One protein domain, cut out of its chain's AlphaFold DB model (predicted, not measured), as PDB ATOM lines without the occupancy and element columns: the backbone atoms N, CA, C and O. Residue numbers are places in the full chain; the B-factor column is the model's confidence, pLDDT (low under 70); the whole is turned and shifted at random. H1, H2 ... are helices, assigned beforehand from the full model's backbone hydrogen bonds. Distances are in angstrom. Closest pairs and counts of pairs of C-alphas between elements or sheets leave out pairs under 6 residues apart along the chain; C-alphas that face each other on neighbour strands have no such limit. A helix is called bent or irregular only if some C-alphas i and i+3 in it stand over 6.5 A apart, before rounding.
ATOM      1  N   PHE A 117       4.909  -4.962  -9.942       93.69
ATOM      2  CA  PHE A 117       4.564  -6.180  -9.213       93.69
ATOM      3  C   PHE A 117       4.834  -7.430 -10.052       93.69
ATOM      4  O   PHE A 117       5.349  -8.413  -9.533       93.69
ATOM      5  N   LEU A 118       4.539  -7.383 -11.353       93.38
ATOM      6  CA  LEU A 118       4.794  -8.487 -12.282       93.38
ATOM      7  C   LEU A 118       6.294  -8.758 -12.489       93.38
ATOM      8  O   LEU A 118       6.698  -9.912 -12.609       93.38
ATOM      9  N   ASP A 119       7.121  -7.710 -12.491       95.75
ATOM     10  CA  ASP A 119       8.578  -7.815 -12.642       95.75
ATOM     11  C   ASP A 119       9.276  -8.285 -11.346       95.75
ATOM     12  O   ASP A 119      10.483  -8.559 -11.355       95.75
ATOM     13  N   TRP A 120       8.545  -8.390 -10.228       97.19
ATOM     14  CA  TRP A 120       9.099  -8.856  -8.962       97.19
ATOM     15  C   TRP A 120       9.563 -10.314  -9.061       97.19
ATOM     16  O   TRP A 120       8.841 -11.224  -9.484       97.19
ATOM     17  N   LYS A 121      10.809 -10.547  -8.643       95.56
ATOM     18  CA  LYS A 121      11.426 -11.871  -8.661       95.56
ATOM     19  C   LYS A 121      11.182 -12.572  -7.338       95.56
ATOM     20  O   LYS A 121      11.554 -12.079  -6.285       95.56
ATOM     21  N   TYR A 122      10.621 -13.768  -7.438       97.50
ATOM     22  CA  TYR A 122      10.398 -14.656  -6.309       97.50
ATOM     23  C   TYR A 122      10.784 -16.078  -6.688       97.50
ATOM     24  O   TYR A 122      10.273 -16.598  -7.688       97.50
ATOM     25  N   THR A 123      11.663 -16.682  -5.893       96.06
ATOM     26  CA  THR A 123      12.220 -18.026  -6.106       96.06
ATOM     27  C   THR A 123      11.860 -19.017  -5.000       96.06
ATOM     28  O   THR A 123      12.271 -20.176  -5.068       96.06
ATOM     29  N   GLY A 124      11.097 -18.590  -3.991       95.94
ATOM     30  CA  GLY A 124      10.662 -19.430  -2.876       95.94
ATOM     31  C   GLY A 124       9.553 -20.441  -3.219       95.94
ATOM     32  O   GLY A 124       9.101 -20.538  -4.362       95.94
ATOM     33  N   PRO A 125       9.093 -21.221  -2.222       95.69
ATOM     34  CA  PRO A 125       7.969 -22.141  -2.393       95.69
ATOM     35  C   PRO A 125       6.650 -21.388  -2.602       95.69
ATOM     36  O   PRO A 125       6.469 -20.292  -2.082       95.69
ATOM     37  N   VAL A 126       5.704 -21.986  -3.319       94.56
ATOM     38  CA  VAL A 126       4.341 -21.450  -3.453       94.56
ATOM     39  C   VAL A 126       3.396 -22.391  -2.715       94.56
ATOM     40  O   VAL A 126       3.527 -23.612  -2.836       94.56
ATOM     41  N   LEU A 127       2.524 -21.823  -1.887       92.38
ATOM     42  CA  LEU A 127       1.489 -22.563  -1.175       92.38
ATOM     43  C   LEU A 127       0.414 -23.037  -2.145       92.38
ATOM     44  O   LEU A 127       0.156 -22.380  -3.156       92.38
ATOM     45  N   ASP A 128      -0.242 -24.137  -1.792       91.00
ATOM     46  CA  ASP A 128      -1.454 -24.554  -2.484       91.00
ATOM     47  C   ASP A 128      -2.502 -23.436  -2.418       91.00
ATOM     48  O   ASP A 128      -2.536 -22.632  -1.478       91.00
ATOM     49  N   ILE A 129      -3.308 -23.341  -3.470       89.06
ATOM     50  CA  ILE A 129      -4.364 -22.338  -3.564       89.06
ATOM     51  C   ILE A 129      -5.482 -22.737  -2.583       89.06
ATOM     52  O   ILE A 129      -5.863 -23.908  -2.563       89.06
ATOM     53  N   PRO A 130      -5.999 -21.813  -1.752       89.25
ATOM     54  CA  PRO A 130      -7.111 -22.106  -0.857       89.25
ATOM     55  C   PRO A 130      -8.368 -22.490  -1.636       89.25
ATOM     56  O   PRO A 130      -8.651 -21.911  -2.687       89.25
ATOM     57  N   GLU A 131      -9.169 -23.398  -1.078       89.44
ATOM     58  CA  GLU A 131     -10.422 -23.853  -1.693       89.44
ATOM     59  C   GLU A 131     -11.374 -22.680  -1.982       89.44
ATOM     60  O   GLU A 131     -12.098 -22.681  -2.973       89.44
ATOM     61  N   GLU A 132     -11.354 -21.627  -1.162       89.38
ATOM     62  CA  GLU A 132     -12.153 -20.419  -1.370       89.38
ATOM     63  C   GLU A 132     -11.799 -19.689  -2.674       89.38
ATOM     64  O   GLU A 132     -12.692 -19.132  -3.316       89.38
ATOM     65  N   PHE A 133     -10.527 -19.698  -3.086       91.06
ATOM     66  CA  PHE A 133     -10.101 -19.083  -4.347       91.06
ATOM     67  C   PHE A 133     -10.547 -19.925  -5.539       91.06
ATOM     68  O   PHE A 133     -11.064 -19.369  -6.510       91.06
ATOM     69  N   ASP A 134     -10.411 -21.246  -5.447       91.56
ATOM     70  CA  ASP A 134     -10.880 -22.164  -6.489       91.56
ATOM     71  C   ASP A 134     -12.406 -22.099  -6.634       91.56
ATOM     72  O   ASP A 134     -12.920 -21.975  -7.746       91.56
ATOM     73  N   ASN A 135     -13.136 -22.059  -5.517       92.44
ATOM     74  CA  ASN A 135     -14.585 -21.880  -5.501       92.44
ATOM     75  C   ASN A 135     -15.009 -20.553  -6.150       92.44
ATOM     76  O   ASN A 135     -15.996 -20.522  -6.883       92.44
ATOM     77  N   LEU A 136     -14.279 -19.456  -5.919       93.69
ATOM     78  CA  LEU A 136     -14.543 -18.170  -6.576       93.69
ATOM     79  C   LEU A 136     -14.321 -18.228  -8.088       93.69
ATOM     80  O   LEU A 136     -15.126 -17.674  -8.835       93.69
ATOM     81  N   VAL A 137     -13.253 -18.891  -8.537       94.06
ATOM     82  CA  VAL A 137     -12.979 -19.088  -9.968       94.06
ATOM     83  C   VAL A 137     -14.067 -19.944 -10.608       94.06
ATOM     84  O   VAL A 137     -14.602 -19.555 -11.640       94.06
ATOM     85  N   TYR A 138     -14.461 -21.042  -9.963       95.50
ATOM     86  CA  TYR A 138     -15.550 -21.885 -10.446       95.50
ATOM     87  C   TYR A 138     -16.872 -21.109 -10.533       95.50
ATOM     88  O   TYR A 138     -17.533 -21.129 -11.565       95.50
ATOM     89  N   MET A 139     -17.250 -20.376  -9.476       97.06
ATOM     90  CA  MET A 139     -18.473 -19.563  -9.479       97.06
ATOM     91  C   MET A 139     -18.440 -18.481 -10.561       97.06
ATOM     92  O   MET A 139     -19.470 -18.211 -11.168       97.06
ATOM     93  N   ARG A 140     -17.279 -17.863 -10.813       96.38
ATOM     94  CA  ARG A 140     -17.094 -16.915 -11.916       96.38
ATOM     95  C   ARG A 140     -17.403 -17.575 -13.259       96.38
ATOM     96  O   ARG A 140     -18.186 -17.021 -14.022       96.38
ATOM     97  N   ASP A 141     -16.793 -18.724 -13.529       96.69
ATOM     98  CA  ASP A 141     -16.953 -19.430 -14.803       96.69
ATOM     99  C   ASP A 141     -18.416 -19.866 -14.997       96.69
ATOM    100  O   ASP A 141     -19.017 -19.568 -16.023       96.69
ATOM    101  N   GLU A 142     -19.046 -20.401 -13.949       97.75
ATOM    102  CA  GLU A 142     -20.467 -20.764 -13.951       97.75
ATOM    103  C   GLU A 142     -21.396 -19.554 -14.184       97.75
ATOM    104  O   GLU A 142     -22.406 -19.669 -14.875       97.75
ATOM    105  N   ILE A 143     -21.083 -18.378 -13.623       97.94
ATOM    106  CA  ILE A 143     -21.858 -17.151 -13.876       97.94
ATOM    107  C   ILE A 143     -21.761 -16.754 -15.356       97.94
ATOM    108  O   ILE A 143     -22.779 -16.392 -15.946       97.94
ATOM    109  N   ILE A 144     -20.565 -16.817 -15.949       96.25
ATOM    110  CA  ILE A 144     -20.342 -16.489 -17.365       96.25
ATOM    111  C   ILE A 144     -21.112 -17.459 -18.267       96.25
ATOM    112  O   ILE A 144     -21.832 -17.020 -19.170       96.25
ATOM    113  N   ASP A 145     -20.989 -18.759 -18.004       96.25
ATOM    114  CA  ASP A 145     -21.635 -19.801 -18.800       96.25
ATOM    115  C   ASP A 145     -23.161 -19.649 -18.741       96.25
ATOM    116  O   ASP A 145     -23.816 -19.532 -19.777       96.25
ATOM    117  N   ARG A 146     -23.731 -19.487 -17.540       96.56
ATOM    118  CA  ARG A 146     -25.181 -19.289 -17.383       96.56
ATOM    119  C   ARG A 146     -25.681 -18.025 -18.066       96.56
ATOM    120  O   ARG A 146     -26.744 -18.060 -18.677       96.56
ATOM    121  N   LEU A 147     -24.947 -16.913 -17.975       95.19
ATOM    122  CA  LEU A 147     -25.326 -15.670 -18.661       95.19
ATOM    123  C   LEU A 147     -25.374 -15.844 -20.183       95.19
ATOM    124  O   LEU A 147     -26.184 -15.189 -20.837       95.19
ATOM    125  N   THR A 148     -24.548 -16.732 -20.738       93.06
ATOM    126  CA  THR A 148     -24.557 -17.064 -22.171       93.06
ATOM    127  C   THR A 148     -25.812 -17.850 -22.570       93.06
ATOM    128  O   THR A 148     -26.290 -17.715 -23.693       93.06
ATOM    129  N   GLU A 149     -26.384 -18.617 -21.642       93.81
ATOM    130  CA  GLU A 149     -27.581 -19.454 -21.826       93.81
ATOM    131  C   GLU A 149     -28.877 -18.762 -21.356       93.81
ATOM    132  O   GLU A 149     -29.931 -19.391 -21.259       93.81
ATOM    133  N   ARG A 150     -28.823 -17.455 -21.053       92.38
ATOM    134  CA  ARG A 150     -29.926 -16.713 -20.417       92.38
ATOM    135  C   ARG A 150     -31.250 -16.779 -21.176       92.38
ATOM    136  O   ARG A 150     -32.303 -16.802 -20.546       92.38
ATOM    137  N   ASP A 151     -31.212 -16.788 -22.504       91.38
ATOM    138  CA  ASP A 151     -32.427 -16.782 -23.330       91.38
ATOM    139  C   ASP A 151     -33.287 -18.051 -23.147       91.38
ATOM    140  O   ASP A 151     -34.453 -18.067 -23.545       91.38
ATOM    141  N   GLU A 152     -32.734 -19.101 -22.528       93.12
ATOM    142  CA  GLU A 152     -33.414 -20.369 -22.238       93.12
ATOM    143  C   GLU A 152     -33.917 -20.477 -20.788       93.12
ATOM    144  O   GLU A 152     -34.471 -21.510 -20.404       93.12
ATOM    145  N   TRP A 153     -33.728 -19.443 -19.960       95.94
ATOM    146  CA  TRP A 153     -34.089 -19.504 -18.545       95.94
ATOM    147  C   TRP A 153     -35.602 -19.497 -18.316       95.94
ATOM    148  O   TRP A 153     -36.352 -18.722 -18.909       95.94
ATOM    149  N   ASP A 154     -36.026 -20.323 -17.365       95.44
ATOM    150  CA  ASP A 154     -37.285 -20.163 -16.649       95.44
ATOM    151  C   ASP A 154     -37.065 -19.425 -15.312       95.44
ATOM    152  O   ASP A 154     -35.939 -19.076 -14.937       95.44
ATOM    153  N   ASP A 155     -38.154 -19.189 -14.573       94.44
ATOM    154  CA  ASP A 155     -38.117 -18.495 -13.278       94.44
ATOM    155  C   ASP A 155     -37.188 -19.196 -12.263       94.44
ATOM    156  O   ASP A 155     -36.549 -18.545 -11.432       94.44
ATOM    157  N   GLU A 156     -37.083 -20.530 -12.325       96.31
ATOM    158  CA  GLU A 156     -36.232 -21.319 -11.430       96.31
ATOM    159  C   GLU A 156     -34.746 -21.150 -11.781       96.31
ATOM    160  O   GLU A 156     -33.921 -20.906 -10.892       96.31
ATOM    161  N   ALA A 157     -34.391 -21.210 -13.066       96.19
ATOM    162  CA  ALA A 157     -33.038 -20.959 -13.553       96.19
ATOM    163  C   ALA A 157     -32.565 -19.541 -13.193       96.19
ATOM    164  O   ALA A 157     -31.449 -19.372 -12.683       96.19
ATOM    165  N   GLN A 158     -33.438 -18.542 -13.356       95.50
ATOM    166  CA  GLN A 158     -33.162 -17.161 -12.963       95.50
ATOM    167  C   GLN A 158     -32.942 -17.025 -11.450       95.50
ATOM    168  O   GLN A 158     -31.956 -16.418 -11.017       95.50
ATOM    169  N   ALA A 159     -33.794 -17.639 -10.623       95.56
ATOM    170  CA  ALA A 159     -33.629 -17.629  -9.169       95.56
ATOM    171  C   ALA A 159     -32.322 -18.318  -8.724       95.56
ATOM    172  O   ALA A 159     -31.612 -17.819  -7.841       95.56
ATOM    173  N   HIS A 160     -31.957 -19.438  -9.355       96.81
ATOM    174  CA  HIS A 160     -30.694 -20.128  -9.096       96.81
ATOM    175  C   HIS A 160     -29.479 -19.293  -9.498       96.81
ATOM    176  O   HIS A 160     -28.492 -19.267  -8.758       96.81
ATOM    177  N   PHE A 161     -29.543 -18.591 -10.628       97.38
ATOM    178  CA  PHE A 161     -28.500 -17.658 -11.039       97.38
ATOM    179  C   PHE A 161     -28.330 -16.515 -10.028       97.38
ATOM    180  O   PHE A 161     -27.218 -16.256  -9.569       97.38
ATOM    181  N   ILE A 162     -29.427 -15.886  -9.598       96.62
ATOM    182  CA  ILE A 162     -29.401 -14.833  -8.573       96.62
ATOM    183  C   ILE A 162     -28.754 -15.352  -7.280       96.62
ATOM    184  O   ILE A 162     -27.896 -14.684  -6.697       96.62
ATOM    185  N   SER A 163     -29.103 -16.567  -6.848       96.56
ATOM    186  CA  SER A 163     -28.500 -17.214  -5.674       96.56
ATOM    187  C   SER A 163     -26.991 -17.448  -5.836       96.56
ATOM    188  O   SER A 163     -26.216 -17.168  -4.915       96.56
ATOM    189  N   LEU A 164     -26.552 -17.890  -7.021       97.38
ATOM    190  CA  LEU A 164     -25.136 -18.052  -7.356       97.38
ATOM    191  C   LEU A 164     -24.383 -16.718  -7.263       97.38
ATOM    192  O   LEU A 164     -23.329 -16.664  -6.630       97.38
ATOM    193  N   VAL A 165     -24.939 -15.633  -7.808       96.75
ATOM    194  CA  VAL A 165     -24.328 -14.293  -7.746       96.75
ATOM    195  C   VAL A 165     -24.269 -13.764  -6.308       96.75
ATOM    196  O   VAL A 165     -23.235 -13.231  -5.894       96.75
ATOM    197  N   LYS A 166     -25.323 -13.959  -5.500       93.50
ATOM    198  CA  LYS A 166     -25.310 -13.601  -4.067       93.50
ATOM    199  C   LYS A 166     -24.221 -14.362  -3.313       93.50
ATOM    200  O   LYS A 166     -23.475 -13.769  -2.531       93.50
ATOM    201  N   ARG A 167     -24.088 -15.667  -3.575       94.12
ATOM    202  CA  ARG A 167     -23.027 -16.490  -2.986       94.12
ATOM    203  C   ARG A 167     -21.649 -16.012  -3.435       94.12
ATOM    204  O   ARG A 167     -20.793 -15.813  -2.583       94.12
ATOM    205  N   PHE A 168     -21.451 -15.762  -4.725       94.94
ATOM    206  CA  PHE A 168     -20.208 -15.210  -5.258       94.94
ATOM    207  C   PHE A 168     -19.816 -13.904  -4.544       94.94
ATOM    208  O   PHE A 168     -18.713 -13.806  -4.004       94.94
ATOM    209  N   SER A 169     -20.747 -12.950  -4.433       91.00
ATOM    210  CA  SER A 169     -20.536 -11.673  -3.734       91.00
ATOM    211  C   SER A 169     -20.083 -11.853  -2.277       91.00
ATOM    212  O   SER A 169     -19.164 -11.174  -1.819       91.00
ATOM    213  N   ALA A 170     -20.661 -12.817  -1.553       85.94
ATOM    214  CA  ALA A 170     -20.293 -13.092  -0.164       85.94
ATOM    215  C   ALA A 170     -18.855 -13.626   0.002       85.94
ATOM    216  O   ALA A 170     -18.248 -13.432   1.061       85.94
ATOM    217  N   TYR A 171     -18.308 -14.290  -1.022       87.94
ATOM    218  CA  TYR A 171     -16.949 -14.842  -1.012       87.94
ATOM    219  C   TYR A 171     -15.896 -13.875  -1.569       87.94
ATOM    220  O   TYR A 171     -14.720 -14.042  -1.257       87.94
ATOM    221  N   LEU A 172     -16.290 -12.834  -2.318       87.19
ATOM    222  CA  LEU A 172     -15.367 -11.857  -2.922       87.19
ATOM    223  C   LEU A 172     -14.357 -11.259  -1.936       87.19
ATOM    224  O   LEU A 172     -13.246 -10.914  -2.319       87.19
ATOM    225  N   LYS A 173     -14.716 -11.152  -0.656       82.12
ATOM    226  CA  LYS A 173     -13.822 -10.631   0.383       82.12
ATOM    227  C   LYS A 173     -12.531 -11.422   0.581       82.12
ATOM    228  O   LYS A 173     -11.554 -10.847   1.051       82.12
ATOM    229  N   TYR A 174     -12.523 -12.715   0.262       83.38
ATOM    230  CA  TYR A 174     -11.337 -13.552   0.435       83.38
ATOM    231  C   TYR A 174     -10.283 -13.259  -0.636       83.38
ATOM    232  O   TYR A 174      -9.088 -13.388  -0.369       83.38
ATOM    233  N   ASP A 175     -10.713 -12.802  -1.814       89.19
ATOM    234  CA  ASP A 175      -9.850 -12.539  -2.955       89.19
ATOM    235  C   ASP A 175      -9.839 -11.054  -3.333       89.19
ATOM    236  O   ASP A 175     -10.683 -10.549  -4.072       89.19
ATOM    237  N   ILE A 176      -8.819 -10.359  -2.838       88.94
ATOM    238  CA  ILE A 176      -8.609  -8.927  -3.080       88.94
ATOM    239  C   ILE A 176      -7.852  -8.631  -4.387       88.94
ATOM    240  O   ILE A 176      -7.344  -7.520  -4.555       88.94
ATOM    241  N   SER A 177      -7.706  -9.616  -5.277       91.56
ATOM    242  CA  SER A 177      -6.939  -9.467  -6.515       91.56
ATOM    243  C   SER A 177      -7.557  -8.469  -7.499       91.56
ATOM    244  O   SER A 177      -8.761  -8.171  -7.481       91.56
ATOM    245  N   GLY A 178      -6.699  -7.953  -8.383       89.12
ATOM    246  CA  GLY A 178      -7.109  -7.078  -9.477       89.12
ATOM    247  C   GLY A 178      -8.122  -7.754 -10.398       89.12
ATOM    248  O   GLY A 178      -9.187  -7.192 -10.641       89.12
ATOM    249  N   GLU A 179      -7.851  -8.990 -10.828       89.69
ATOM    250  CA  GLU A 179      -8.721  -9.714 -11.758       89.69
ATOM    251  C   GLU A 179     -10.120  -9.993 -11.191       89.69
ATOM    252  O   GLU A 179     -11.105  -9.914 -11.925       89.69
ATOM    253  N   MET A 180     -10.238 -10.272  -9.889       91.56
ATOM    254  CA  MET A 180     -11.538 -10.520  -9.264       91.56
ATOM    255  C   MET A 180     -12.325  -9.216  -9.071       91.56
ATOM    256  O   MET A 180     -13.546  -9.177  -9.247       91.56
ATOM    257  N   SER A 181     -11.618  -8.116  -8.789       88.25
ATOM    258  CA  SER A 181     -12.201  -6.771  -8.744       88.25
ATOM    259  C   SER A 181     -12.712  -6.314 -10.114       88.25
ATOM    260  O   SER A 181     -13.798  -5.727 -10.195       88.25
ATOM    261  N   ASP A 182     -11.954  -6.604 -11.173       88.00
ATOM    262  CA  ASP A 182     -12.311  -6.294 -12.558       88.00
ATOM    263  C   ASP A 182     -13.496  -7.143 -13.024       88.00
ATOM    264  O   ASP A 182     -14.454  -6.603 -13.580       88.00
ATOM    265  N   TYR A 183     -13.496  -8.444 -12.715       92.94
ATOM    266  CA  TYR A 183     -14.624  -9.319 -13.025       92.94
ATOM    267  C   TYR A 183     -15.912  -8.870 -12.328       92.94
ATOM    268  O   TYR A 183     -16.944  -8.745 -12.983       92.94
ATOM    269  N   ARG A 184     -15.865  -8.551 -11.025       93.62
ATOM    270  CA  ARG A 184     -17.030  -8.009 -10.304       93.62
ATOM    271  C   ARG A 184     -17.597  -6.783 -11.018       93.62
ATOM    272  O   ARG A 184     -18.811  -6.657 -11.154       93.62
ATOM    273  N   LYS A 185     -16.727  -5.862 -11.442       88.50
ATOM    274  CA  LYS A 185     -17.148  -4.650 -12.152       88.50
ATOM    275  C   LYS A 185     -17.804  -4.991 -13.487       88.50
ATOM    276  O   LYS A 185     -18.863  -4.452 -13.785       88.50
ATOM    277  N   HIS A 186     -17.194  -5.889 -14.252       90.62
ATOM    278  CA  HIS A 186     -17.746  -6.336 -15.521       90.62
ATOM    279  C   HIS A 186     -19.113  -7.009 -15.343       90.62
ATOM    280  O   HIS A 186     -20.038  -6.700 -16.083       90.62
ATOM    281  N   LEU A 187     -19.275  -7.843 -14.313       95.06
ATOM    282  CA  LEU A 187     -20.547  -8.483 -13.987       95.06
ATOM    283  C   LEU A 187     -21.643  -7.456 -13.671       95.06
ATOM    284  O   LEU A 187     -22.758  -7.594 -14.159       95.06
ATOM    285  N   ILE A 188     -21.334  -6.401 -12.905       93.06
ATOM    286  CA  ILE A 188     -22.283  -5.299 -12.660       93.06
ATOM    287  C   ILE A 188     -22.708  -4.648 -13.982       93.06
ATOM    288  O   ILE A 188     -23.898  -4.418 -14.190       93.06
ATOM    289  N   GLU A 189     -21.752  -4.360 -14.869       90.94
ATOM    290  CA  GLU A 189     -22.024  -3.752 -16.178       90.94
ATOM    291  C   GLU A 189     -22.917  -4.670 -17.030       90.94
ATOM    292  O   GLU A 189     -23.963  -4.225 -17.495       90.94
ATOM    293  N   MET A 190     -22.595  -5.964 -17.124       93.69
ATOM    294  CA  MET A 190     -23.411  -6.953 -17.839       93.69
ATOM    295  C   MET A 190     -24.845  -7.038 -17.301       93.69
ATOM    296  O   MET A 190     -25.794  -6.999 -18.077       93.69
ATOM    297  N   LEU A 191     -25.020  -7.143 -15.980       95.50
ATOM    298  CA  LEU A 191     -26.346  -7.246 -15.361       95.50
ATOM    299  C   LEU A 191     -27.165  -5.964 -15.544       95.50
ATOM    300  O   LEU A 191     -28.375  -6.032 -15.753       95.50
ATOM    301  N   THR A 192     -26.506  -4.805 -15.503       91.75
ATOM    302  CA  THR A 192     -27.150  -3.508 -15.749       91.75
ATOM    303  C   THR A 192     -27.613  -3.391 -17.199       91.75
ATOM    304  O   THR A 192     -28.738  -2.959 -17.444       91.75
ATOM    305  N   ASP A 193     -26.781  -3.811 -18.154       92.00
ATOM    306  CA  ASP A 193     -27.086  -3.754 -19.589       92.00
ATOM    307  C   ASP A 193     -28.251  -4.674 -19.981       92.00
ATOM    308  O   ASP A 193     -28.988  -4.371 -20.921       92.00
ATOM    309  N   ILE A 194     -28.462  -5.767 -19.239       93.56
ATOM    310  CA  ILE A 194     -29.634  -6.631 -19.412       93.56
ATOM    311  C   ILE A 194     -30.942  -5.879 -19.094       93.56
ATOM    312  O   ILE A 194     -31.966  -6.138 -19.728       93.56
ATOM    313  N   GLY A 195     -30.922  -4.939 -18.142       88.38
ATOM    314  CA  GLY A 195     -32.073  -4.089 -17.819       88.38
ATOM    315  C   GLY A 195     -33.247  -4.804 -17.139       88.38
ATOM    316  O   GLY A 195     -34.365  -4.290 -17.163       88.38
ATOM    317  N   ASP A 196     -33.010  -5.978 -16.548       90.56
ATOM    318  CA  ASP A 196     -34.009  -6.749 -15.802       90.56
ATOM    319  C   ASP A 196     -34.052  -6.297 -14.333       90.56
ATOM    320  O   ASP A 196     -33.033  -6.310 -13.636       90.56
ATOM    321  N   CYS A 197     -35.231  -5.894 -13.848       90.94
ATOM    322  CA  CYS A 197     -35.389  -5.384 -12.487       90.94
ATOM    323  C   CYS A 197     -35.107  -6.436 -11.408       90.94
ATOM    324  O   CYS A 197     -34.712  -6.065 -10.301       90.94
ATOM    325  N   GLU A 198     -35.243  -7.727 -11.723       92.19
ATOM    326  CA  GLU A 198     -34.935  -8.824 -10.797       92.19
ATOM    327  C   GLU A 198     -33.436  -8.880 -10.441       92.19
ATOM    328  O   GLU A 198     -33.060  -9.403  -9.391       92.19
ATOM    329  N   PHE A 199     -32.557  -8.294 -11.265       94.69
ATOM    330  CA  PHE A 199     -31.125  -8.214 -10.963       94.69
ATOM    331  C   PHE A 199     -30.731  -7.012 -10.111       94.69
ATOM    332  O   PHE A 199     -29.585  -6.950  -9.660       94.69
ATOM    333  N   GLN A 200     -31.640  -6.075  -9.835       90.31
ATOM    334  CA  GLN A 200     -31.277  -4.850  -9.124       90.31
ATOM    335  C   GLN A 200     -30.701  -5.144  -7.731       90.31
ATOM    336  O   GLN A 200     -29.671  -4.585  -7.362       90.31
ATOM    337  N   GLU A 201     -31.293  -6.090  -6.996       88.75
ATOM    338  CA  GLU A 201     -30.807  -6.469  -5.662       88.75
ATOM    339  C   GLU A 201     -29.366  -7.011  -5.707       88.75
ATOM    340  O   GLU A 201     -28.540  -6.677  -4.856       88.75
ATOM    341  N   VAL A 202     -29.028  -7.833  -6.711       93.12
ATOM    342  CA  VAL A 202     -27.668  -8.382  -6.840       93.12
ATOM    343  C   VAL A 202     -26.672  -7.360  -7.377       93.12
ATOM    344  O   VAL A 202     -25.513  -7.382  -6.961       93.12
ATOM    345  N   ILE A 203     -27.104  -6.440  -8.242       91.12
ATOM    346  CA  ILE A 203     -26.295  -5.301  -8.695       91.12
ATOM    347  C   ILE A 203     -25.904  -4.427  -7.498       91.12
ATOM    348  O   ILE A 203     -24.726  -4.080  -7.344       91.12
ATOM    349  N   ASP A 204     -26.862  -4.121  -6.624       84.25
ATOM    350  CA  ASP A 204     -26.628  -3.328  -5.418       84.25
ATOM    351  C   ASP A 204     -25.665  -4.059  -4.469       84.25
ATOM    352  O   ASP A 204     -24.659  -3.494  -4.031       84.25
ATOM    353  N   GLU A 205     -25.894  -5.350  -4.227       86.56
ATOM    354  CA  GLU A 205     -25.050  -6.188  -3.368       86.56
ATOM    355  C   GLU A 205     -23.596  -6.282  -3.878       86.56
ATOM    356  O   GLU A 205     -22.641  -6.129  -3.097       86.56
ATOM    357  N   LEU A 206     -23.405  -6.481  -5.189       89.88
ATOM    358  CA  LEU A 206     -22.091  -6.489  -5.838       89.88
ATOM    359  C   LEU A 206     -21.417  -5.119  -5.739       89.88
ATOM    360  O   LEU A 206     -20.234  -5.042  -5.400       89.88
ATOM    361  N   THR A 207     -22.155  -4.033  -5.965       84.06
ATOM    362  CA  THR A 207     -21.636  -2.663  -5.835       84.06
ATOM    363  C   THR A 207     -21.157  -2.396  -4.406       84.06
ATOM    364  O   THR A 207     -20.043  -1.909  -4.184       84.06
ATOM    365  N   MET A 208     -21.947  -2.814  -3.416       78.38
ATOM    366  CA  MET A 208     -21.640  -2.649  -1.996       78.38
ATOM    367  C   MET A 208     -20.515  -3.563  -1.501       78.38
ATOM    368  O   MET A 208     -19.840  -3.235  -0.517       78.38
ATOM    369  N   SER A 209     -20.263  -4.694  -2.171       79.94
ATOM    370  CA  SER A 209     -19.162  -5.602  -1.818       79.94
ATOM    371  C   SER A 209     -17.801  -4.895  -1.839       79.94
ATOM    372  O   SER A 209     -17.004  -5.102  -0.932       79.94
ATOM    373  N   ALA A 210     -17.563  -3.955  -2.764       73.94
ATOM    374  CA  ALA A 210     -16.297  -3.222  -2.855       73.94
ATOM    375  C   ALA A 210     -15.980  -2.404  -1.592       73.94
ATOM    376  O   ALA A 210     -14.833  -2.367  -1.134       73.94
ATOM    377  N   GLY A 211     -17.003  -1.754  -1.027       70.81
ATOM    378  CA  GLY A 211     -16.892  -1.001   0.222       70.81
ATOM    379  C   GLY A 211     -16.733  -1.918   1.436       70.81
ATOM    380  O   GLY A 211     -15.938  -1.617   2.329       70.81
ATOM    381  N   ARG A 212     -17.435  -3.060   1.450       71.25
ATOM    382  CA  ARG A 212     -17.291  -4.085   2.496       71.25
ATOM    383  C   ARG A 212     -15.891  -4.687   2.502       71.25
ATOM    384  O   ARG A 212     -15.267  -4.653   3.552       71.25
ATOM    385  N   THR A 213     -15.352  -5.098   1.356       70.88
ATOM    386  CA  THR A 213     -13.974  -5.597   1.240       70.88
ATOM    387  C   THR A 213     -12.962  -4.535   1.677       70.88
ATOM    388  O   THR A 213     -12.071  -4.814   2.474       70.88
ATOM    389  N   GLY A 214     -13.134  -3.272   1.268       68.81
ATOM    390  CA  GLY A 214     -12.291  -2.168   1.749       68.81
ATOM    391  C   GLY A 214     -12.332  -1.990   3.278       68.81
ATOM    392  O   GLY A 214     -11.312  -1.703   3.908       68.81
ATOM    393  N   ARG A 215     -13.488  -2.216   3.908       69.75
ATOM    394  CA  ARG A 215     -13.620  -2.225   5.371       69.75
ATOM    395  C   ARG A 215     -13.000  -3.474   5.992       69.75
ATOM    396  O   ARG A 215     -12.273  -3.351   6.964       69.75
ATOM    397  N   GLU A 216     -13.258  -4.654   5.451       67.75
ATOM    398  CA  GLU A 216     -12.776  -5.947   5.955       67.75
ATOM    399  C   GLU A 216     -11.252  -6.075   5.881       67.75
ATOM    400  O   GLU A 216     -10.631  -6.562   6.824       67.75
ATOM    401  N   THR A 217     -10.632  -5.531   4.832       68.25
ATOM    402  CA  THR A 217      -9.168  -5.394   4.737       68.25
ATOM    403  C   THR A 217      -8.595  -4.515   5.853       68.25
ATOM    404  O   THR A 217      -7.451  -4.703   6.247       68.25
ATOM    405  N   THR A 218      -9.393  -3.589   6.396       63.22
ATOM    406  CA  THR A 218      -9.014  -2.712   7.516       63.22
ATOM    407  C   THR A 218      -9.418  -3.294   8.880       63.22
ATOM    408  O   THR A 218      -8.762  -3.028   9.879       63.22
ATOM    409  N   CYS A 219     -10.498  -4.078   8.940       59.22
ATOM    410  CA  CYS A 219     -11.048  -4.675  10.163       59.22
ATOM    411  C   CYS A 219     -10.480  -6.068  10.485       59.22
ATOM    412  O   CYS A 219     -10.836  -6.622  11.518       59.22
ATOM    413  N   GLY A 220      -9.620  -6.624   9.627       73.31
ATOM    414  CA  GLY A 220      -8.779  -7.779   9.945       73.31
ATOM    415  C   GLY A 220      -9.253  -9.131   9.413       73.31
ATOM    416  O   GLY A 220      -8.430 -10.033   9.342       73.31
ATOM    417  N   SER A 221     -10.495  -9.295   8.948       81.06
ATOM    418  CA  SER A 221     -11.006 -10.620   8.537       81.06
ATOM    419  C   SER A 221     -10.241 -11.239   7.358       81.06
ATOM    420  O   SER A 221      -9.984 -12.440   7.343       81.06
ATOM    421  N   VAL A 222      -9.813 -10.423   6.389       84.31
ATOM    422  CA  VAL A 222      -8.970 -10.883   5.266       84.31
ATOM    423  C   VAL A 222      -7.585 -11.314   5.761       84.31
ATOM    424  O   VAL A 222      -7.043 -12.326   5.325       84.31
ATOM    425  N   LEU A 223      -7.023 -10.563   6.713       87.31
ATOM    426  CA  LEU A 223      -5.742 -10.891   7.334       87.31
ATOM    427  C   LEU A 223      -5.829 -12.182   8.162       87.31
ATOM    428  O   LEU A 223      -4.893 -12.978   8.143       87.31
ATOM    429  N   GLU A 224      -6.918 -12.370   8.906       89.00
ATOM    430  CA  GLU A 224      -7.192 -13.582   9.683       89.00
ATOM    431  C   GLU A 224      -7.261 -14.799   8.768       89.00
ATOM    432  O   GLU A 224      -6.504 -15.744   8.984       89.00
ATOM    433  N   PHE A 225      -8.044 -14.721   7.688       88.69
ATOM    434  CA  PHE A 225      -8.102 -15.766   6.668       88.69
ATOM    435  C   PHE A 225      -6.703 -16.112   6.132       88.69
ATOM    436  O   PHE A 225      -6.300 -17.274   6.145       88.69
ATOM    437  N   TRP A 226      -5.896 -15.121   5.733       89.12
ATOM    438  CA  TRP A 226      -4.532 -15.390   5.254       89.12
ATOM    439  C   TRP A 226      -3.647 -16.036   6.317       89.12
ATOM    440  O   TRP A 226      -2.922 -16.983   6.015       89.12
ATOM    441  N   LYS A 227      -3.715 -15.574   7.569       90.38
ATOM    442  CA  LYS A 227      -2.960 -16.176   8.674       90.38
ATOM    443  C   LYS A 227      -3.365 -17.628   8.910       90.38
ATOM    444  O   LYS A 227      -2.483 -18.451   9.141       90.38
ATOM    445  N   GLU A 228      -4.652 -17.952   8.827       91.31
ATOM    446  CA  GLU A 228      -5.142 -19.328   8.933       91.31
ATOM    447  C   GLU A 228      -4.553 -20.212   7.829       91.31
ATOM    448  O   GLU A 228      -3.976 -21.261   8.130       91.31
ATOM    449  N   GLN A 229      -4.577 -19.742   6.578       90.06
ATOM    450  CA  GLN A 229      -3.983 -20.461   5.446       90.06
ATOM    451  C   GLN A 229      -2.468 -20.650   5.615       90.06
ATOM    452  O   GLN A 229      -1.944 -21.753   5.445       90.06
ATOM    453  N   MET A 230      -1.747 -19.604   6.029       90.00
ATOM    454  CA  MET A 230      -0.295 -19.652   6.245       90.00
ATOM    455  C   MET A 230       0.114 -20.560   7.414       90.00
ATOM    456  O   MET A 230       1.217 -21.108   7.423       90.00
ATOM    457  N   GLN A 231      -0.735 -20.689   8.435       88.25
ATOM    458  CA  GLN A 231      -0.399 -21.382   9.681       88.25
ATOM    459  C   GLN A 231      -1.008 -22.781   9.789       88.25
ATOM    460  O   GLN A 231      -0.741 -23.460  10.790       88.25
ATOM    461  N   SER A 232      -1.769 -23.220   8.783       89.75
ATOM    462  CA  SER A 232      -2.412 -24.532   8.754       89.75
ATOM    463  C   SER A 232      -1.393 -25.675   8.878       89.75
ATOM    464  O   SER A 232      -0.209 -25.555   8.537       89.75
ATOM    465  N   ALA A 233      -1.844 -26.816   9.405       88.06
ATOM    466  CA  ALA A 233      -0.982 -27.982   9.574       88.06
ATOM    467  C   ALA A 233      -0.446 -28.495   8.229       88.06
ATOM    468  O   ALA A 233       0.711 -28.912   8.153       88.06
ATOM    469  N   ASP A 234      -1.264 -28.441   7.182       87.56
ATOM    470  CA  ASP A 234      -0.888 -28.915   5.853       87.56
ATOM    471  C   ASP A 234       0.069 -27.942   5.165       87.56
ATOM    472  O   ASP A 234       1.111 -28.380   4.672       87.56
ATOM    473  N   THR A 235      -0.154 -26.631   5.302       88.62
ATOM    474  CA  THR A 235       0.807 -25.601   4.882       88.62
ATOM    475  C   THR A 235       2.170 -25.804   5.539       88.62
ATOM    476  O   THR A 235       3.200 -25.806   4.862       88.62
ATOM    477  N   ARG A 236       2.216 -26.047   6.855       88.38
ATOM    478  CA  ARG A 236       3.487 -26.302   7.557       88.38
ATOM    479  C   ARG A 236       4.194 -27.554   7.043       88.38
ATOM    480  O   ARG A 236       5.410 -27.518   6.856       88.38
ATOM    481  N   LYS A 237       3.465 -28.650   6.805       88.56
ATOM    482  CA  LYS A 237       4.044 -29.884   6.239       88.56
ATOM    483  C   LYS A 237       4.618 -29.626   4.847       88.56
ATOM    484  O   LYS A 237       5.756 -30.016   4.589       88.56
ATOM    485  N   HIS A 238       3.860 -28.944   3.989       87.44
ATOM    486  CA  HIS A 238       4.278 -28.572   2.639       87.44
ATOM    487  C   HIS A 238       5.565 -27.741   2.660       87.44
ATOM    488  O   HIS A 238       6.579 -28.108   2.062       87.44
ATOM    489  N   LEU A 239       5.587 -26.670   3.455       90.56
ATOM    490  CA  LEU A 239       6.752 -25.798   3.591       90.56
ATOM    491  C   LEU A 239       7.969 -26.508   4.214       90.56
ATOM    492  O   LEU A 239       9.107 -26.211   3.837       90.56
ATOM    493  N   MET A 240       7.773 -27.467   5.127       87.06
ATOM    494  CA  MET A 240       8.866 -28.264   5.705       87.06
ATOM    495  C   MET A 240       9.626 -29.075   4.650       87.06
ATOM    496  O   MET A 240      10.856 -29.133   4.697       87.06
ATOM    497  N   VAL A 241       8.929 -29.661   3.672       88.31
ATOM    498  CA  VAL A 241       9.568 -30.401   2.563       88.31
ATOM    499  C   VAL A 241      10.478 -29.477   1.744       88.31
ATOM    500  O   VAL A 241      11.526 -29.886   1.235       88.31
ATOM    501  N   HIS A 242      10.117 -28.202   1.675       87.19
ATOM    502  CA  HIS A 242      10.800 -27.179   0.899       87.19
ATOM    503  C   HIS A 242      12.011 -26.536   1.594       87.19
ATOM    504  O   HIS A 242      12.830 -25.916   0.911       87.19
ATOM    505  N   GLN A 243      12.217 -26.759   2.897       82.50
ATOM    506  CA  GLN A 243      13.336 -26.176   3.658       82.50
ATOM    507  C   GLN A 243      14.726 -26.535   3.132       82.50
ATOM    508  O   GLN A 243      15.671 -25.773   3.303       82.50
ATOM    509  N   ARG A 244      14.875 -27.709   2.511       82.38
ATOM    510  CA  ARG A 244      16.162 -28.133   1.934       82.38
ATOM    511  C   ARG A 244      16.390 -27.583   0.529       82.38
ATOM    512  O   ARG A 244      17.524 -27.564   0.068       82.38
ATOM    513  N   LYS A 245      15.313 -27.185  -0.152       90.94
ATOM    514  CA  LYS A 245      15.343 -26.708  -1.536       90.94
ATOM    515  C   LYS A 245      15.557 -25.199  -1.607       90.94
ATOM    516  O   LYS A 245      16.272 -24.740  -2.490       90.94
ATOM    517  N   TYR A 246      14.952 -24.445  -0.692       93.06
ATOM    518  CA  TYR A 246      14.988 -22.984  -0.708       93.06
ATOM    519  C   TYR A 246      15.696 -22.419   0.518       93.06
ATOM    520  O   TYR A 246      15.654 -22.986   1.607       93.06
ATOM    521  N   ASN A 247      16.336 -21.266   0.340       93.25
ATOM    522  CA  ASN A 247      17.048 -20.568   1.400       93.25
ATOM    523  C   ASN A 247      16.193 -19.413   1.943       93.25
ATOM    524  O   ASN A 247      15.945 -18.447   1.225       93.25
ATOM    525  N   ALA A 248      15.794 -19.482   3.217       94.62
ATOM    526  CA  ALA A 248      14.924 -18.475   3.832       94.62
ATOM    527  C   ALA A 248      15.500 -17.050   3.790       94.62
ATOM    528  O   ALA A 248      14.753 -16.115   3.546       94.62
ATOM    529  N   LYS A 249      16.824 -16.871   3.917       95.75
ATOM    530  CA  LYS A 249      17.451 -15.539   3.810       95.75
ATOM    531  C   LYS A 249      17.395 -14.974   2.391       95.75
ATOM    532  O   LYS A 249      17.402 -13.763   2.218       95.75
ATOM    533  N   THR A 250      17.403 -15.839   1.376       97.12
ATOM    534  CA  THR A 250      17.248 -15.409  -0.024       97.12
ATOM    535  C   THR A 250      15.810 -14.980  -0.275       97.12
ATOM    536  O   THR A 250      15.592 -13.884  -0.771       97.12
ATOM    537  N   VAL A 251      14.845 -15.791   0.171       97.62
ATOM    538  CA  VAL A 251      13.416 -15.456   0.086       97.62
ATOM    539  C   VAL A 251      13.098 -14.169   0.851       97.62
ATOM    540  O   VAL A 251      12.375 -13.323   0.344       97.62
ATOM    541  N   GLU A 252      13.671 -13.968   2.039       97.81
ATOM    542  CA  GLU A 252      13.476 -12.738   2.814       97.81
ATOM    543  C   GLU A 252      13.999 -11.496   2.077       97.81
ATOM    544  O   GLU A 252      13.304 -10.487   2.038       97.81
ATOM    545  N   LYS A 253      15.161 -11.578   1.413       97.94
ATOM    546  CA  LYS A 253      15.661 -10.482   0.565       97.94
ATOM    547  C   LYS A 253      14.743 -10.194  -0.619       97.94
ATOM    548  O   LYS A 253      14.495  -9.036  -0.924       97.94
ATOM    549  N   GLU A 254      14.221 -11.233  -1.264       98.25
ATOM    550  CA  GLU A 254      13.242 -11.066  -2.342       98.25
ATOM    551  C   GLU A 254      11.970 -10.377  -1.830       98.25
ATOM    552  O   GLU A 254      11.455  -9.480  -2.491       98.25
ATOM    553  N   LEU A 255      11.486 -10.724  -0.631       98.12
ATOM    554  CA  LEU A 255      10.357 -10.030  -0.001       98.12
ATOM    555  C   LEU A 255      10.682  -8.558   0.306       98.12
ATOM    556  O   LEU A 255       9.831  -7.699   0.101       98.12
ATOM    557  N   GLU A 256      11.898  -8.244   0.758       97.25
ATOM    558  CA  GLU A 256      12.353  -6.858   0.971       97.25
ATOM    559  C   GLU A 256      12.407  -6.037  -0.326       97.25
ATOM    560  O   GLU A 256      12.195  -4.826  -0.284       97.25
ATOM    561  N   GLU A 257      12.636  -6.689  -1.468       97.25
ATOM    562  CA  GLU A 257      12.583  -6.086  -2.805       97.25
ATOM    563  C   GLU A 257      11.154  -5.958  -3.363       97.25
ATOM    564  O   GLU A 257      10.965  -5.360  -4.427       97.25
ATOM    565  N   PHE A 258      10.136  -6.490  -2.673       96.50
ATOM    566  CA  PHE A 258       8.751  -6.345  -3.113       96.50
ATOM    567  C   PHE A 258       8.360  -4.855  -3.170       96.50
ATOM    568  O   PHE A 258       8.667  -4.104  -2.233       96.50
ATOM    569  N   PRO A 259       7.676  -4.398  -4.239       93.62
ATOM    570  CA  PRO A 259       7.451  -2.975  -4.462       93.62
ATOM    571  C   PRO A 259       6.746  -2.248  -3.310       93.62
ATOM    572  O   PRO A 259       6.012  -2.824  -2.506       93.62
ATOM    573  N   GLU A 260       6.956  -0.930  -3.267       90.06
ATOM    574  CA  GLU A 260       6.315  -0.004  -2.321       90.06
ATOM    575  C   GLU A 260       6.560  -0.304  -0.829       90.06
ATOM    576  O   GLU A 260       5.820   0.180   0.028       90.06
ATOM    577  N   ASN A 261       7.617  -1.053  -0.498       90.81
ATOM    578  CA  ASN A 261       7.965  -1.445   0.874       90.81
ATOM    579  C   ASN A 261       6.862  -2.256   1.578       90.81
ATOM    580  O   ASN A 261       6.775  -2.244   2.809       90.81
ATOM    581  N   LEU A 262       6.016  -2.968   0.827       92.38
ATOM    582  CA  LEU A 262       4.870  -3.672   1.409       92.38
ATOM    583  C   LEU A 262       5.292  -4.790   2.374       92.38
ATOM    584  O   LEU A 262       4.581  -5.043   3.341       92.38
ATOM    585  N   TYR A 263       6.476  -5.387   2.215       95.31
ATOM    586  CA  TYR A 263       7.008  -6.327   3.209       95.31
ATOM    587  C   TYR A 263       7.396  -5.670   4.535       95.31
ATOM    588  O   TYR A 263       7.186  -6.237   5.607       95.31
ATOM    589  N   PHE A 264       7.917  -4.445   4.499       93.81
ATOM    590  CA  PHE A 264       8.167  -3.692   5.725       93.81
ATOM    591  C   PHE A 264       6.855  -3.268   6.390       93.81
ATOM    592  O   PHE A 264       6.760  -3.318   7.616       93.81
ATOM    593  N   GLU A 265       5.830  -2.930   5.600       92.19
ATOM    594  CA  GLU A 265       4.486  -2.688   6.130       92.19
ATOM    595  C   GLU A 265       3.897  -3.955   6.760       92.19
ATOM    596  O   GLU A 265       3.375  -3.863   7.861       92.19
ATOM    597  N   TRP A 266       4.047  -5.134   6.143       92.19
ATOM    598  CA  TRP A 266       3.653  -6.405   6.763       92.19
ATOM    599  C   TRP A 266       4.298  -6.576   8.141       92.19
ATOM    600  O   TRP A 266       3.605  -6.826   9.121       92.19
ATOM    601  N   LYS A 267       5.619  -6.378   8.242       91.75
ATOM    602  CA  LYS A 267       6.347  -6.529   9.512       91.75
ATOM    603  C   LYS A 267       5.907  -5.521  10.581       91.75
ATOM    604  O   LYS A 267       5.917  -5.855  11.763       91.75
ATOM    605  N   ALA A 268       5.562  -4.293  10.190       91.56
ATOM    606  CA  ALA A 268       5.248  -3.208  11.121       91.56
ATOM    607  C   ALA A 268       3.754  -3.106  11.474       91.56
ATOM    608  O   ALA A 268       3.411  -2.803  12.616       91.56
ATOM    609  N   ASN A 269       2.871  -3.309  10.496       87.44
ATOM    610  CA  ASN A 269       1.427  -3.142  10.606       87.44
ATOM    611  C   ASN A 269       0.670  -4.037   9.588       87.44
ATOM    612  O   ASN A 269       0.228  -3.559   8.537       87.44
ATOM    613  N   PRO A 270       0.478  -5.333   9.908       84.50
ATOM    614  CA  PRO A 270      -0.222  -6.282   9.040       84.50
ATOM    615  C   PRO A 270      -1.647  -5.865   8.638       84.50
ATOM    616  O   PRO A 270      -2.075  -6.145   7.522       84.50
ATOM    617  N   GLU A 271      -2.391  -5.191   9.521       78.69
ATOM    618  CA  GLU A 271      -3.766  -4.739   9.237       78.69
ATOM    619  C   GLU A 271      -3.774  -3.650   8.160       78.69
ATOM    620  O   GLU A 271      -4.527  -3.707   7.188       78.69
ATOM    621  N   ARG A 272      -2.862  -2.677   8.270       81.25
ATOM    622  CA  ARG A 272      -2.706  -1.623   7.261       81.25
ATOM    623  C   ARG A 272      -2.178  -2.165   5.935       81.25
ATOM    624  O   ARG A 272      -2.524  -1.634   4.878       81.25
ATOM    625  N   PHE A 273      -1.353  -3.207   5.979       86.44
ATOM    626  CA  PHE A 273      -0.797  -3.850   4.795       86.44
ATOM    627  C   PHE A 273      -1.882  -4.406   3.858       86.44
ATOM    628  O   PHE A 273      -1.843  -4.115   2.661       86.44
ATOM    629  N   VAL A 274      -2.876  -5.133   4.381       85.81
ATOM    630  CA  VAL A 274      -3.930  -5.731   3.539       85.81
ATOM    631  C   VAL A 274      -4.771  -4.648   2.857       85.81
ATOM    632  O   VAL A 274      -5.048  -4.736   1.660       85.81
ATOM    633  N   SER A 275      -5.103  -3.578   3.585       82.56
ATOM    634  CA  SER A 275      -5.789  -2.412   3.013       82.56
ATOM    635  C   SER A 275      -4.984  -1.773   1.880       82.56
ATOM    636  O   SER A 275      -5.538  -1.482   0.821       82.56
ATOM    637  N   LYS A 276      -3.664  -1.605   2.051       85.56
ATOM    638  CA  LYS A 276      -2.803  -1.082   0.983       85.56
ATOM    639  C   LYS A 276      -2.830  -1.987  -0.241       85.56
ATOM    640  O   LYS A 276      -3.042  -1.465  -1.329       85.56
ATOM    641  N   LEU A 277      -2.658  -3.301  -0.074       87.06
ATOM    642  CA  LEU A 277      -2.663  -4.260  -1.185       87.06
ATOM    643  C   LEU A 277      -3.936  -4.186  -2.033       87.06
ATOM    644  O   LEU A 277      -3.832  -4.154  -3.259       87.06
ATOM    645  N   TYR A 278      -5.109  -4.102  -1.395       85.69
ATOM    646  CA  TYR A 278      -6.401  -4.054  -2.087       85.69
ATOM    647  C   TYR A 278      -6.464  -2.937  -3.141       85.69
ATOM    648  O   TYR A 278      -6.885  -3.164  -4.271       85.69
TER     649      TYR A 278
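AT A GLANCE: This is residues 117 to 278 of the 333 residues of an uncharacterized protein of Prevotella ruminicola (strain ATCC 19189 / JCM 8958 / 23) (UniProt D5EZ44). A bundle of four long helices, H1 to H4, side by side and running up and down, makes one end of an elongated body; from its H4 a loose loop of five short helices, H5 to H9, swings out to make the other end, and its last helix, H9, comes back onto H4 and H5. Residues 117 to 130, with no named element, lead from the looped end into H1. The printed part has 162 residues with nine named helices, H1 to H9 in chain order, and no named strand: all helix. It is loose, with a radius of gyration of the C-alphas of 19.1 A, and spans 58 by 29 by 28 A.

IN THESE COORDINATES: The longest helix is H4, residues 197 to 219, 33.3 A from first to last C-alpha, with a kink of 34 degrees near residue 211. H3, residues 178 to 194, is 24.6 A long; H2, residues 155 to 174, 30.5 A; H1, residues 131 to 148, 25.8 A, beginning at C-alpha 131 (-10.422, -23.853, -1.693). The short helices are H5, residues 221 to 231; H6, 233 to 242; H7, 248 to 256; H8, 259 to 268; and H9, 270 to 278, ending at C-alpha 278 (-6.401, -4.054, -2.087). H8 is irregular, C-alphas 260 and 263 being 8.4 A apart; H2 and H4 are irregular only just, with C-alphas 170 and 173 6.9 A apart and C-alphas 198 and 201 7.0 A apart.

HOW THE PARTS SIT: H4 touches H2 at a shallow tilt of 12 degrees, the same way; the closest C-alphas, of Lys 173 and Thr 213, are 5.1 A apart. With residues 199 to 207 alone H4 touches H3, its hairpin partner, opposite ways at 20 degrees, closest at Ile 188 and Ile 203, C-alphas 5.6 A apart. H1 and H2 form a hairpin, touching at Met 139 and Phe 168, C-alphas 6.3 A apart. H1 and H3 are near each other. H9 touches H4 residues 214 to 219, closest at Thr 217 and Ser 275, C-alphas 4.8 A apart. H9 touches H5, C-alphas of Leu 223 and Val 274 6.7 A apart, and forms a hairpin with H8, C-alphas of Trp 266 and Phe 273 5.5 A apart. H7 and H8 only just touch, with 3 pairs of C-alphas within 8 A, and only at the corner. H5 and H6 are close but not clearly touching; H6 and H7 are apart. Every O i to N i+4 pair is within hydrogen-bond range in H1, H3, H5 and H7; the counts are 14 of 16 in H2, 14 of 19 in H4, 5 of 6 in H6, 4 of 6 in H8 and 4 of 5 in H9.

THE WHOLE: The farthest C-alphas, of Asp 154 and Lys 249, are 58.6 A apart. The printed part has no cut and no long link. Residues 214 to 219 have pLDDT under 70.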